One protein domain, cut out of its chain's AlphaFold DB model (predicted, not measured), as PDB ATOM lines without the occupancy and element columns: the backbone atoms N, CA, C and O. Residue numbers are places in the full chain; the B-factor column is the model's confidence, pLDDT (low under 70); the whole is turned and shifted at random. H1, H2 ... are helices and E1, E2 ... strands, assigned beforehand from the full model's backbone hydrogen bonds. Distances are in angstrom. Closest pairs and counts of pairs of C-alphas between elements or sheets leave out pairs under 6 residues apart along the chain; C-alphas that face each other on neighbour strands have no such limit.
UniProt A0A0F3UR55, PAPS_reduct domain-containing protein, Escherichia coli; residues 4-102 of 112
ATOM      1  N   VAL A   4     -24.988 -20.135  22.269       97.50
ATOM      2  CA  VAL A   4     -25.256 -18.695  22.322       97.50
ATOM      3  C   VAL A   4     -23.928 -17.955  22.375       97.50
ATOM      4  O   VAL A   4     -23.089 -18.235  23.228       97.50
ATOM      5  N   VAL A   5     -23.736 -17.024  21.448       98.00
ATOM      6  CA  VAL A   5     -22.540 -16.190  21.341       98.00
ATOM      7  C   VAL A   5     -22.913 -14.769  21.735       98.00
ATOM      8  O   VAL A   5     -23.660 -14.099  21.021       98.00
ATOM      9  N   SER A   6     -22.378 -14.306  22.865       97.25
ATOM     10  CA  SER A   6     -22.470 -12.901  23.260       97.25
ATOM     11  C   SER A   6     -21.444 -12.091  22.466       97.25
ATOM     12  O   SER A   6     -20.234 -12.293  22.587       97.25
ATOM     13  N   PHE A   7     -21.937 -11.210  21.602       98.00
ATOM     14  CA  PHE A   7     -21.130 -10.322  20.783       98.00
ATOM     15  C   PHE A   7     -21.112  -8.934  21.417       98.00
ATOM     16  O   PHE A   7     -22.071  -8.193  21.269       98.00
ATOM     17  N   SER A   8     -20.020  -8.554  22.083       95.56
ATOM     18  CA  SER A   8     -19.910  -7.272  22.799       95.56
ATOM     19  C   SER A   8     -19.589  -6.065  21.901       95.56
ATOM     20  O   SER A   8     -19.148  -5.039  22.395       95.56
ATOM     21  N   GLY A   9     -19.641  -6.204  20.573       95.69
ATOM     22  CA  GLY A   9     -19.192  -5.156  19.647       95.69
ATOM     23  C   GLY A   9     -17.672  -4.959  19.552       95.69
ATOM     24  O   GLY A   9     -17.204  -4.141  18.765       95.69
ATOM     25  N   GLY A  10     -16.873  -5.731  20.293       96.62
ATOM     26  CA  GLY A  10     -15.412  -5.683  20.235       96.62
ATOM     27  C   GLY A  10     -14.816  -6.552  19.122       96.62
ATOM     28  O   GLY A  10     -15.422  -7.518  18.653       96.62
ATOM     29  N   ARG A  11     -13.564  -6.266  18.740       97.31
ATOM     30  CA  ARG A  11     -12.822  -7.038  17.718       97.31
ATOM     31  C   ARG A  11     -12.639  -8.509  18.105       97.31
ATOM     32  O   ARG A  11     -12.833  -9.387  17.272       97.31
ATOM     33  N   THR A  12     -12.317  -8.785  19.368       97.88
ATOM     34  CA  THR A  12     -12.123 -10.159  19.863       97.88
ATOM     35  C   THR A  12     -13.432 -10.948  19.856       97.88
ATOM     36  O   THR A  12     -13.464 -12.084  19.390       97.88
ATOM     37  N   SER A  13     -14.540 -10.339  20.289       98.00
ATOM     38  CA  SER A  13     -15.858 -10.975  20.201       98.00
ATOM     39  C   SER A  13     -16.318 -11.150  18.750       98.00
ATOM     40  O   SER A  13     -16.917 -12.169  18.427       98.00
ATOM     41  N   ALA A  14     -15.981 -10.222  17.846       98.06
ATOM     42  CA  ALA A  14     -16.257 -10.381  16.418       98.06
ATOM     43  C   ALA A  14     -15.471 -11.553  15.813       98.06
ATOM     44  O   ALA A  14     -16.002 -12.290  14.989       98.06
ATOM     45  N   TYR A  15     -14.231 -11.785  16.249       98.25
ATOM     46  CA  TYR A  15     -13.482 -12.964  15.817       98.25
ATOM     47  C   TYR A  15     -14.182 -14.269  16.228       98.25
ATOM     48  O   TYR A  15     -14.310 -15.182  15.414       98.25
ATOM     49  N   LEU A  16     -14.734 -14.336  17.446       98.25
ATOM     50  CA  LEU A  16     -15.559 -15.476  17.857       98.25
ATOM     51  C   LEU A  16     -16.825 -15.608  16.994       98.25
ATOM     52  O   LEU A  16     -17.147 -16.717  16.568       98.25
ATOM     53  N   VAL A  17     -17.508 -14.497  16.691       98.38
ATOM     54  CA  VAL A  17     -18.663 -14.487  15.773       98.38
ATOM     55  C   VAL A  17     -18.282 -15.097  14.425       98.38
ATOM     56  O   VAL A  17     -18.990 -15.972  13.939       98.38
ATOM     57  N   HIS A  18     -17.141 -14.708  13.856       97.88
ATOM     58  CA  HIS A  18     -16.660 -15.237  12.582       97.88
ATOM     59  C   HIS A  18     -16.465 -16.763  12.608       97.88
ATOM     60  O   HIS A  18     -16.965 -17.473  11.733       97.88
ATOM     61  N   LEU A  19     -15.788 -17.283  13.638       98.06
ATOM     62  CA  LEU A  19     -15.553 -18.725  13.796       98.06
ATOM     63  C   LEU A  19     -16.862 -19.505  13.979       98.06
ATOM     64  O   LEU A  19     -17.045 -20.590  13.423       98.06
ATOM     65  N   MET A  20     -17.780 -18.951  14.764       98.19
ATOM     66  CA  MET A  20     -19.054 -19.587  15.078       98.19
ATOM     67  C   MET A  20     -20.051 -19.499  13.919       98.19
ATOM     68  O   MET A  20     -20.849 -20.415  13.734       98.19
ATOM     69  N   GLU A  21     -19.960 -18.471  13.079       97.94
ATOM     70  CA  GLU A  21     -20.745 -18.354  11.850       97.94
ATOM     71  C   GLU A  21     -20.358 -19.433  10.831       97.94
ATOM     72  O   GLU A  21     -21.232 -20.016  10.191       97.94
ATOM     73  N   ALA A  22     -19.068 -19.777  10.726       97.00
ATOM     74  CA  ALA A  22     -18.633 -20.908   9.906       97.00
ATOM     75  C   ALA A  22     -19.271 -22.228  10.381       97.00
ATOM     76  O   ALA A  22     -19.755 -23.017   9.570       97.00
ATOM     77  N   ARG A  23     -19.357 -22.437  11.703       97.38
ATOM     78  CA  ARG A  23     -20.051 -23.600  12.283       97.38
ATOM     79  C   ARG A  23     -21.555 -23.564  12.028       97.38
ATOM     80  O   ARG A  23     -22.135 -24.601  11.717       97.38
ATOM     81  N   ARG A  24     -22.187 -22.391  12.133       97.69
ATOM     82  CA  ARG A  24     -23.615 -22.216  11.837       97.69
ATOM     83  C   ARG A  24     -23.926 -22.574  10.386       97.69
ATOM     84  O   ARG A  24     -24.860 -23.327  10.131       97.69
ATOM     85  N   LYS A  25     -23.100 -22.106   9.444       96.31
ATOM     86  CA  LYS A  25     -23.191 -22.456   8.014       96.31
ATOM     87  C   LYS A  25     -22.982 -23.951   7.753       96.31
ATOM     88  O   LYS A  25     -23.568 -24.477   6.815       96.31
ATOM     89  N   ALA A  26     -22.220 -24.640   8.601       97.38
ATOM     90  CA  ALA A  26     -22.066 -26.097   8.578       97.38
ATOM     91  C   ALA A  26     -23.216 -26.868   9.272       97.38
ATOM     92  O   ALA A  26     -23.133 -28.084   9.417       97.38
ATOM     93  N   GLY A  27     -24.282 -26.184   9.710       97.12
ATOM     94  CA  GLY A  27     -25.486 -26.797  10.282       97.12
ATOM     95  C   GLY A  27     -25.576 -26.766  11.809       97.12
ATOM     96  O   GLY A  27     -26.547 -27.273  12.372       97.12
ATOM     97  N   ALA A  28     -24.608 -26.169  12.513       97.69
ATOM     98  CA  ALA A  28     -24.709 -26.018  13.963       97.69
ATOM     99  C   ALA A  28     -25.792 -24.994  14.351       97.69
ATOM    100  O   ALA A  28     -25.927 -23.939  13.732       97.69
ATOM    101  N   SER A  29     -26.526 -25.260  15.437       97.94
ATOM    102  CA  SER A  29     -27.461 -24.280  15.998       97.94
ATOM    103  C   SER A  29     -26.708 -23.245  16.836       97.94
ATOM    104  O   SER A  29     -26.304 -23.526  17.968       97.94
ATOM    105  N   VAL A  30     -26.498 -22.062  16.253       98.25
ATOM    106  CA  VAL A  30     -25.771 -20.939  16.858       98.25
ATOM    107  C   VAL A  30     -26.625 -19.677  16.785       98.25
ATOM    108  O   VAL A  30     -27.126 -19.342  15.714       98.25
ATOM    109  N   HIS A  31     -26.738 -18.978  17.912       97.94
ATOM    110  CA  HIS A  31     -27.453 -17.710  18.053       97.94
ATOM    111  C   HIS A  31     -26.486 -16.614  18.492       97.94
ATOM    112  O   HIS A  31     -25.683 -16.831  19.401       97.94
ATOM    113  N   PHE A  32     -26.561 -15.445  17.861       98.38
ATOM    114  CA  PHE A  32     -25.696 -14.304  18.158       98.38
ATOM    115  C   PHE A  32     -26.508 -13.205  18.823       98.38
ATOM    116  O   PHE A  32     -27.541 -12.803  18.289       98.38
ATOM    117  N   ILE A  33     -26.031 -12.711  19.964       98.31
ATOM    118  CA  ILE A  33     -26.738 -11.693  20.740       98.31
ATOM    119  C   ILE A  33     -25.792 -10.541  21.063       98.31
ATOM    120  O   ILE A  33     -24.715 -10.762  21.613       98.31
ATOM    121  N   PHE A  34     -26.211  -9.319  20.740       97.88
ATOM    122  CA  PHE A  34     -25.600  -8.080  21.216       97.88
ATOM    123  C   PHE A  34     -26.528  -7.437  22.251       97.88
ATOM    124  O   PHE A  34     -27.705  -7.211  21.972       97.88
ATOM    125  N   MET A  35     -26.004  -7.168  23.446       96.31
ATOM    126  CA  MET A  35     -26.744  -6.552  24.546       96.31
ATOM    127  C   MET A  35     -26.306  -5.095  24.676       96.31
ATOM    128  O   MET A  35     -25.228  -4.817  25.191       96.31
ATOM    129  N   ASP A  36     -27.128  -4.181  24.177       95.81
ATOM    130  CA  ASP A  36     -26.828  -2.757  24.147       95.81
ATOM    131  C   ASP A  36     -27.188  -2.080  25.477       95.81
ATOM    132  O   ASP A  36     -28.329  -2.126  25.942       95.81
ATOM    133  N   THR A  37     -26.214  -1.396  26.071       92.75
ATOM    134  CA  THR A  37     -26.396  -0.548  27.263       92.75
ATOM    135  C   THR A  37     -27.037   0.803  26.919       92.75
ATOM    136  O   THR A  37     -27.486   1.540  27.803       92.75
ATOM    137  N   GLY A  38     -27.064   1.150  25.628       93.12
ATOM    138  CA  GLY A  38     -27.433   2.461  25.106       93.12
ATOM    139  C   GLY A  38     -26.311   3.498  25.199       93.12
ATOM    140  O   GLY A  38     -26.558   4.661  24.881       93.12
ATOM    141  N   CYS A  39     -25.109   3.118  25.651       93.31
ATOM    142  CA  CYS A  39     -23.989   4.029  25.905       93.31
ATOM    143  C   CYS A  39     -22.691   3.636  25.168       93.31
ATOM    144  O   CYS A  39     -21.621   4.176  25.453       93.31
ATOM    145  N   GLU A  40     -22.768   2.731  24.193       94.56
ATOM    146  CA  GLU A  40     -21.600   2.325  23.415       94.56
ATOM    147  C   GLU A  40     -21.066   3.465  22.540       94.56
ATOM    148  O   GLU A  40     -21.785   4.366  22.090       94.56
ATOM    149  N   HIS A  41     -19.771   3.403  22.231       93.88
ATOM    150  CA  HIS A  41     -19.156   4.382  21.345       93.88
ATOM    151  C   HIS A  41     -19.783   4.312  19.929       93.88
ATOM    152  O   HIS A  41     -19.960   3.215  19.391       93.88
ATOM    153  N   PRO A  42     -20.041   5.442  19.231       94.25
ATOM    154  CA  PRO A  42     -20.646   5.434  17.892       94.25
ATOM    155  C   PRO A  42     -19.933   4.549  16.859       94.25
ATOM    156  O   PRO A  42     -20.569   3.963  15.981       94.25
ATOM    157  N   LEU A  43     -18.604   4.429  16.966       96.00
ATOM    158  CA  LEU A  43     -17.821   3.538  16.100       96.00
ATOM    159  C   LEU A  43     -18.030   2.052  16.420       96.00
ATOM    160  O   LEU A  43     -17.939   1.245  15.500       96.00
ATOM    161  N   THR A  44     -18.362   1.691  17.662       96.31
ATOM    162  CA  THR A  44     -18.755   0.323  18.034       96.31
ATOM    163  C   THR A  44     -20.046  -0.058  17.319       96.31
ATOM    164  O   THR A  44     -20.103  -1.080  16.640       96.31
ATOM    165  N   TYR A  45     -21.060   0.811  17.355       96.69
ATOM    166  CA  TYR A  45     -22.312   0.588  16.629       96.69
ATOM    167  C   TYR A  45     -22.108   0.458  15.120       96.69
ATOM    168  O   TYR A  45     -22.661  -0.444  14.483       96.69
ATOM    169  N   ARG A  46     -21.281   1.330  14.533       96.25
ATOM    170  CA  ARG A  46     -20.903   1.217  13.122       96.25
ATOM    171  C   ARG A  46     -20.234  -0.125  12.833       96.25
ATOM    172  O   ARG A  46     -20.630  -0.791  11.879       96.25
ATOM    173  N   PHE A  47     -19.266  -0.523  13.653       97.62
ATOM    174  CA  PHE A  47     -18.542  -1.778  13.495       97.62
ATOM    175  C   PHE A  47     -19.473  -2.995  13.578       97.62
ATOM    176  O   PHE A  47     -19.392  -3.878  12.729       97.62
ATOM    177  N   ILE A  48     -20.415  -3.018  14.525       97.62
ATOM    178  CA  ILE A  48     -21.432  -4.077  14.632       97.62
ATOM    179  C   ILE A  48     -22.257  -4.171  13.344       97.62
ATOM    180  O   ILE A  48     -22.407  -5.259  12.788       97.62
ATOM    181  N   ARG A  49     -22.761  -3.037  12.831       96.44
ATOM    182  CA  ARG A  49     -23.526  -3.015  11.573       96.44
ATOM    183  C   ARG A  49     -22.694  -3.497  10.386       96.44
ATOM    184  O   ARG A  49     -23.218  -4.201   9.528       96.44
ATOM    185  N   GLU A  50     -21.414  -3.140  10.331       96.88
ATOM    186  CA  GLU A  50     -20.488  -3.612   9.297       96.88
ATOM    187  C   GLU A  50     -20.255  -5.126   9.403       96.88
ATOM    188  O   GLU A  50     -20.380  -5.819   8.396       96.88
ATOM    189  N   VAL A  51     -20.020  -5.667  10.602       97.62
ATOM    190  CA  VAL A  51     -19.898  -7.116  10.848       97.62
ATOM    191  C   VAL A  51     -21.140  -7.867  10.364       97.62
ATOM    192  O   VAL A  51     -21.021  -8.819   9.591       97.62
ATOM    193  N   VAL A  52     -22.335  -7.411  10.755       97.44
ATOM    194  CA  VAL A  52     -23.608  -8.011  10.320       97.44
ATOM    195  C   VAL A  52     -23.746  -7.947   8.800       97.44
ATOM    196  O   VAL A  52     -24.043  -8.962   8.175       97.44
ATOM    197  N   LYS A  53     -23.477  -6.783   8.193       96.25
ATOM    198  CA  LYS A  53     -23.585  -6.571   6.745       96.25
ATOM    199  C   LYS A  53     -22.616  -7.445   5.949       96.25
ATOM    200  O   LYS A  53     -23.023  -8.055   4.966       96.25
ATOM    201  N   PHE A  54     -21.340  -7.481   6.326       96.94
ATOM    202  CA  PHE A  54     -20.304  -8.151   5.539       96.94
ATOM    203  C   PHE A  54     -20.298  -9.666   5.725       96.94
ATOM    204  O   PHE A  54     -19.968 -10.388   4.787       96.94
ATOM    205  N   TRP A  55     -20.653 -10.165   6.909       96.31
ATOM    206  CA  TRP A  55     -20.679 -11.608   7.171       96.31
ATOM    207  C   TRP A  55     -22.072 -12.229   7.042       96.31
ATOM    208  O   TRP A  55     -22.178 -13.458   7.018       96.31
ATOM    209  N   ASN A  56     -23.107 -11.396   6.891       95.88
ATOM    210  CA  ASN A  56     -24.514 -11.785   6.816       95.88
ATOM    211  C   ASN A  56     -24.944 -12.643   8.021       95.88
ATOM    212  O   ASN A  56     -25.522 -13.721   7.871       95.88
ATOM    213  N   VAL A  57     -24.581 -12.181   9.221       95.81
ATOM    214  CA  VAL A  57     -24.827 -12.882  10.489       95.81
ATOM    215  C   VAL A  57     -26.210 -12.508  11.038       95.81
ATOM    216  O   VAL A  57     -26.501 -11.315  11.145       95.81
ATOM    217  N   PRO A  58     -27.054 -13.481  11.437       96.44
ATOM    218  CA  PRO A  58     -28.334 -13.204  12.085       96.44
ATOM    219  C   PRO A  58     -28.105 -12.775  13.543       96.44
ATOM    220  O   PRO A  58     -28.001 -13.613  14.438       96.44
ATOM    221  N   LEU A  59     -27.965 -11.466  13.764       98.19
ATOM    222  CA  LEU A  59     -27.725 -10.877  15.081       98.19
ATOM    223  C   LEU A  59     -29.035 -10.411  15.726       98.19
ATOM    224  O   LEU A  59     -29.713  -9.544  15.177       98.19
ATOM    225  N   THR A  60     -29.332 -10.927  16.917       98.06
ATOM    226  CA  THR A  60     -30.361 -10.383  17.811       98.06
ATOM    227  C   THR A  60     -29.757  -9.253  18.637       98.06
ATOM    228  O   THR A  60     -28.686  -9.413  19.225       98.06
ATOM    229  N   VAL A  61     -30.439  -8.112  18.698       98.19
ATOM    230  CA  VAL A  61     -30.024  -6.971  19.519       98.19
ATOM    231  C   VAL A  61     -31.012  -6.814  20.665       98.19
ATOM    232  O   VAL A  61     -32.215  -6.826  20.437       98.19
ATOM    233  N   LEU A  62     -30.520  -6.673  21.892       97.56
ATOM    234  CA  LEU A  62     -31.347  -6.520  23.087       97.56
ATOM    235  C   LEU A  62     -31.014  -5.211  23.793       97.56
ATOM    236  O   LEU A  62     -29.840  -4.894  23.965       97.56
ATOM    237  N   GLN A  63     -32.035  -4.502  24.266       96.75
ATOM    238  CA  GLN A  63     -31.888  -3.485  25.307       96.75
ATOM    239  C   GLN A  63     -32.702  -3.897  26.530       96.75
ATOM    240  O   GLN A  63     -33.799  -4.439  26.398       96.75
ATOM    241  N   VAL A  64     -32.162  -3.644  27.723       95.81
ATOM    242  CA  VAL A  64     -32.883  -3.915  28.970       95.81
ATOM    243  C   VAL A  64     -33.977  -2.872  29.193       95.81
ATOM    244  O   VAL A  64     -33.733  -1.667  29.108       95.81
ATOM    245  N   ASP A  65     -35.168  -3.346  29.549       96.06
ATOM    246  CA  ASP A  65     -36.268  -2.507  30.010       96.06
ATOM    247  C   ASP A  65     -36.293  -2.532  31.533       96.06
ATOM    248  O   ASP A  65     -36.796  -3.461  32.171       96.06
ATOM    249  N   ILE A  66     -35.682  -1.511  32.131       96.19
ATOM    250  CA  ILE A  66     -35.580  -1.398  33.582       96.19
ATOM    251  C   ILE A  66     -36.971  -1.143  34.169       96.19
ATOM    252  O   ILE A  66     -37.596  -0.119  33.893       96.19
ATOM    253  N   ASN A  67     -37.430  -2.059  35.022       96.75
ATOM    254  CA  ASN A  67     -38.607  -1.824  35.846       96.75
ATOM    255  C   ASN A  67     -38.228  -0.804  36.929       96.75
ATOM    256  O   ASN A  67     -37.292  -1.093  37.666       96.75
ATOM    257  N   PRO A  68     -38.901   0.349  37.069       95.81
ATOM    258  CA  PRO A  68     -38.507   1.375  38.036       95.81
ATOM    259  C   PRO A  68     -38.604   0.924  39.505       95.81
ATOM    260  O   PRO A  68     -37.955   1.517  40.363       95.81
ATOM    261  N   GLU A  69     -39.372  -0.123  39.812       96.56
ATOM    262  CA  GLU A  69     -39.567  -0.617  41.173       96.56
ATOM    263  C   GLU A  69     -38.416  -1.529  41.631       96.56
ATOM    264  O   GLU A  69     -38.018  -2.488  40.955       96.56
ATOM    265  N   LEU A  70     -37.862  -1.243  42.813       94.94
ATOM    266  CA  LEU A  70     -36.851  -2.090  43.450       94.94
ATOM    267  C   LEU A  70     -37.434  -3.457  43.823       94.94
ATOM    268  O   LEU A  70     -38.581  -3.571  44.244       94.94
ATOM    269  N   GLY A  71     -36.627  -4.508  43.666       93.19
ATOM    270  CA  GLY A  71     -37.052  -5.889  43.913       93.19
ATOM    271  C   GLY A  71     -37.892  -6.511  42.792       93.19
ATOM    272  O   GLY A  71     -38.085  -7.723  42.806       93.19
ATOM    273  N   GLN A  72     -38.331  -5.727  41.800       96.75
ATOM    274  CA  GLN A  72     -39.046  -6.244  40.634       96.75
ATOM    275  C   GLN A  72     -38.094  -6.594  39.479       96.75
ATOM    276  O   GLN A  72     -37.108  -5.871  39.257       96.75
ATOM    277  N   PRO A  73     -38.382  -7.675  38.723       95.44
ATOM    278  CA  PRO A  73     -37.570  -8.088  37.586       95.44
ATOM    279  C   PRO A  73     -37.640  -7.062  36.450       95.44
ATOM    280  O   PRO A  73     -38.660  -6.408  36.231       95.44
ATOM    281  N   ASN A  74     -36.536  -6.943  35.716       96.69
ATOM    282  CA  ASN A  74     -36.463  -6.135  34.502       96.69
ATOM    283  C   ASN A  74     -36.932  -6.951  33.287       96.69
ATOM    284  O   ASN A  74     -36.806  -8.177  33.273       96.69
ATOM    285  N   GLY A  75     -37.438  -6.258  32.269       97.50
ATOM    286  CA  GLY A  75     -37.754  -6.827  30.963       97.50
ATOM    287  C   GLY A  75     -36.643  -6.585  29.943       97.50
ATOM    288  O   GLY A  75     -35.524  -6.187  30.284       97.50
ATOM    289  N   TYR A  76     -36.965  -6.801  28.673       97.06
ATOM    290  CA  TYR A  76     -36.096  -6.485  27.548       97.06
ATOM    291  C   TYR A  76     -36.921  -6.186  26.295       97.06
ATOM    292  O   TYR A  76     -38.002  -6.745  26.104       97.06
ATOM    293  N   THR A  77     -36.352  -5.367  25.416       97.44
ATOM    294  CA  THR A  77     -36.860  -5.130  24.067       97.44
ATOM    295  C   THR A  77     -35.885  -5.734  23.064       97.44
ATOM    296  O   THR A  77     -34.674  -5.504  23.139       97.44
ATOM    297  N   GLU A  78     -36.422  -6.504  22.119       97.75
ATOM    298  CA  GLU A  78     -35.672  -7.021  20.976       97.75
ATOM    299  C   GLU A  78     -35.670  -6.009  19.827       97.75
ATOM    300  O   GLU A  78     -36.691  -5.407  19.491       97.75
ATOM    301  N   TRP A  79     -34.508  -5.852  19.205       97.38
ATOM    302  CA  TRP A  79     -34.257  -4.939  18.100       97.38
ATOM    303  C   TRP A  79     -33.588  -5.667  16.939       97.38
ATOM    304  O   TRP A  79     -32.917  -6.691  17.106       97.38
ATOM    305  N   GLU A  80     -33.719  -5.091  15.747       94.88
ATOM    306  CA  GLU A  80     -32.981  -5.540  14.576       94.88
ATOM    307  C   GLU A  80     -31.670  -4.744  14.431       94.88
ATOM    308  O   GLU A  80     -31.612  -3.564  14.782       94.88
ATOM    309  N   PRO A  81     -30.611  -5.304  13.815       94.81
ATOM    310  CA  PRO A  81     -29.355  -4.575  13.594       94.81
ATOM    311  C   PRO A  81     -29.500  -3.244  12.833       94.81
ATOM    312  O   PRO A  81     -28.670  -2.347  12.986       94.81
ATOM    313  N   LYS A  82     -30.554  -3.092  12.018       93.75
ATOM    314  CA  LYS A  82     -30.877  -1.842  11.304       93.75
ATOM    315  C   LYS A  82     -31.409  -0.730  12.223       93.75
ATOM    316  O   LYS A  82     -31.374   0.437  11.837       93.75
ATOM    317  N   ASP A  83     -31.871  -1.085  13.420       95.81
ATOM    318  CA  ASP A  83     -32.421  -0.153  14.411       95.81
ATOM    319  C   ASP A  83     -31.329   0.549  15.233       95.81
ATOM    320  O   ASP A  83     -31.581   1.583  15.865       95.81
ATOM    321  N   ILE A  84     -30.102   0.014  15.188       94.44
ATOM    322  CA  ILE A  84     -28.928   0.551  15.875       94.44
ATOM    323  C   ILE A  84     -28.636   1.969  15.379       94.44
ATOM    324  O   ILE A  84     -28.284   2.165  14.212       94.44
ATOM    325  N   GLN A  85     -28.684   2.938  16.299       89.56
ATOM    326  CA  GLN A  85     -28.537   4.382  16.054       89.56
ATOM    327  C   GLN A  85     -29.605   4.996  15.128       89.56
ATOM    328  O   GLN A  85     -29.387   6.083  14.595       89.56
ATOM    329  N   THR A  86     -30.746   4.333  14.926       92.94
ATOM    330  CA  THR A  86     -31.868   4.886  14.146       92.94
ATOM    331  C   THR A  86     -33.144   4.955  14.976       92.94
ATOM    332  O   THR A  86     -33.674   6.043  15.181       92.94
ATOM    333  N   ARG A  87     -33.623   3.815  15.490       94.69
ATOM    334  CA  ARG A  87     -34.839   3.727  16.318       94.69
ATOM    335  C   ARG A  87     -34.554   3.406  17.779       94.69
ATOM    336  O   ARG A  87     -35.388   3.710  18.626       94.69
ATOM    337  N   MET A  88     -33.413   2.779  18.065       94.44
ATOM    338  CA  MET A  88     -33.051   2.411  19.431       94.44
ATOM    339  C   MET A  88     -32.868   3.663  20.301       94.44
ATOM    340  O   MET A  88     -32.157   4.590  19.891       94.44
ATOM    341  N   PRO A  89     -33.474   3.710  21.498       92.69
ATOM    342  CA  PRO A  89     -33.314   4.834  22.403       92.69
ATOM    343  C   PRO A  89     -31.872   4.909  22.915       92.69
ATOM    344  O   PRO A  89     -31.343   3.974  23.516       92.69
ATOM    345  N   VAL A  90     -31.248   6.063  22.687       92.38
ATOM    346  CA  VAL A  90     -29.883   6.370  23.128       92.38
ATOM    347  C   VAL A  90     -29.887   6.648  24.633       92.38
ATOM    348  O   VAL A  90     -30.766   7.351  25.130       92.38
ATOM    349  N   LEU A  91     -28.917   6.090  25.362       93.12
ATOM    350  CA  LEU A  91     -28.692   6.215  26.811       93.12
ATOM    351  C   LEU A  91     -29.823   5.745  27.736       93.12
ATOM    352  O   LEU A  91     -29.607   5.656  28.942       93.12
ATOM    353  N   LYS A  92     -31.013   5.423  27.221       94.50
ATOM    354  CA  LYS A  92     -32.177   5.074  28.044       94.50
ATOM    355  C   LYS A  92     -31.906   3.913  29.015       94.50
ATOM    356  O   LYS A  92     -32.182   4.111  30.198       94.50
ATOM    357  N   PRO A  93     -31.350   2.755  28.597       94.62
ATOM    358  CA  PRO A  93     -31.150   1.639  29.522       94.62
ATOM    359  C   PRO A  93     -30.191   2.005  30.662       94.62
ATOM    360  O   PRO A  93     -30.494   1.760  31.831       94.62
ATOM    361  N   PHE A  94     -29.080   2.675  30.339       94.69
ATOM    362  CA  PHE A  94     -28.127   3.163  31.336       94.69
ATOM    363  C   PHE A  94     -28.748   4.190  32.293       94.69
ATOM    364  O   PHE A  94     -28.622   4.068  33.511       94.69
ATOM    365  N   MET A  95     -29.476   5.177  31.764       95.06
ATOM    366  CA  MET A  95     -30.126   6.209  32.576       95.06
ATOM    367  C   MET A  95     -31.188   5.628  33.507       95.06
ATOM    368  O   MET A  95     -31.289   6.053  34.656       95.06
ATOM    369  N   ASP A  96     -31.976   4.662  33.044       95.62
ATOM    370  CA  ASP A  96     -33.008   4.048  33.874       95.62
ATOM    371  C   ASP A  96     -32.403   3.138  34.954       95.62
ATOM    372  O   ASP A  96     -32.886   3.126  36.087       95.62
ATOM    373  N   MET A  97     -31.286   2.465  34.657       94.44
ATOM    374  CA  MET A  97     -30.501   1.735  35.656       94.44
ATOM    375  C   MET A  97     -29.979   2.682  36.746       94.44
ATOM    376  O   MET A  97     -30.136   2.384  37.929       94.44
ATOM    377  N   VAL A  98     -29.421   3.837  36.367       94.81
ATOM    378  CA  VAL A  98     -28.935   4.847  37.323       94.81
ATOM    379  C   VAL A  98     -30.073   5.421  38.173       94.81
ATOM    380  O   VAL A  98     -29.906   5.607  39.375       94.81
ATOM    381  N   LYS A  99     -31.258   5.661  37.595       95.12
ATOM    382  CA  LYS A  99     -32.432   6.119  38.363       95.12
ATOM    383  C   LYS A  99     -32.891   5.091  39.396       95.12
ATOM    384  O   LYS A  99     -33.261   5.478  40.499       95.12
ATOM    385  N   LYS A 100     -32.886   3.801  39.042       94.94
ATOM    386  CA  LYS A 100     -33.336   2.720  39.928       94.94
ATOM    387  C   LYS A 100     -32.325   2.407  41.029       94.94
ATOM    388  O   LYS A 100     -32.712   2.247  42.182       94.94
ATOM    389  N   TYR A 101     -31.049   2.279  40.672       93.06
ATOM    390  CA  TYR A 101     -30.018   1.731  41.560       93.06
ATOM    391  C   TYR A 101     -29.033   2.777  42.100       93.06
ATOM    392  O   TYR A 101     -28.159   2.432  42.895       93.06
ATOM    393  N   GLY A 102     -29.179   4.045  41.713       93.38
ATOM    394  CA  GLY A 102     -28.260   5.122  42.070       93.38
ATOM    395  C   GLY A 102     -27.103   5.263  41.081       93.38
ATOM    396  O   GLY A 102     -26.995   4.541  40.094       93.38
TER     397      GLY A 102
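AT A GLANCE: This is residues 4 to 102 of the 112 residues of the protein "PAPS_reduct domain-containing protein" of Escherichia coli (UniProt A0A0F3UR55). A strongly twisted sheet of four strands runs through an elongated domain; H1 packs over E1 and E2 towards one end, H2 lies near H1, and H3 sits at the other end beside the last residues of E3. The printed part has 99 residues, with named elements in the order E1 H1 E2 H2 E3 E4 H3, and its class is mixed, helices and strands. The mixed sheet has the order E1 E2 E3 E4. The whole is only just compact, close to loose, with a radius of gyration of the C-alphas of 14.7 A and spans of 45 by 26 by 22 A.

HOW THE PARTS SIT: E1, residues 4 to 6, is parallel to E2, residues 30 to 36, with N 5 and O 31 within hydrogen-bond range at 2.8 A. H1, residues 11 to 25, is on the sheet at a height of 9.3 A, over E1 and E2, making two layers, helix on one face; the closest C-alphas of H1 and E2 are those of Arg 24 and Val 30, 5.6 A apart. H2, residues 42 to 55, only grazes the sheet; it is close to H1 but not clearly touching, C-alphas 14 and 51 being closest at 7.4 A, with a shallow tilt of 22 degrees, the same way. E3, residues 59 to 65, is parallel to E2, with N 34 and O 60 within hydrogen-bond range at 2.9 A. E1, H1, E2 and E2, H2, E3 are strand-helix-strand units, parallel neighbour strands with a helix between, both crossovers right-handed. E3 and E4, residues 75 to 79, form an antiparallel hairpin, with N 79 and O 61 within hydrogen-bond range at 2.8 A. H3, residues 92 to 101, only grazes the sheet; its closest C-alpha pair with E3 is Val 64 and Pro 93, 5.8 A. In H1, H2 and H3 every O i to N i+4 pair is within hydrogen-bond range.

IN THESE COORDINATES: E1 begins at C-alpha 4, (-25.256, -18.695, 22.322). H1 is 21.0 A long, H2 20.1 A, E2 19.6 A, E3 19.1 A, H3 14.1 A, E4 13.5 A and E1 6.5 A. H3 ends at C-alpha 101, (-30.018, 1.731, 41.560).

THE WHOLE: The C-alphas of Ala 26 and Gly 102 are the farthest apart, 46.2 A. The printed part has no cut. The link from E4 to H3, residues 80 to 91, is long. Mean pLDDT of the printed part is 96.2, and no printed residue is under 70.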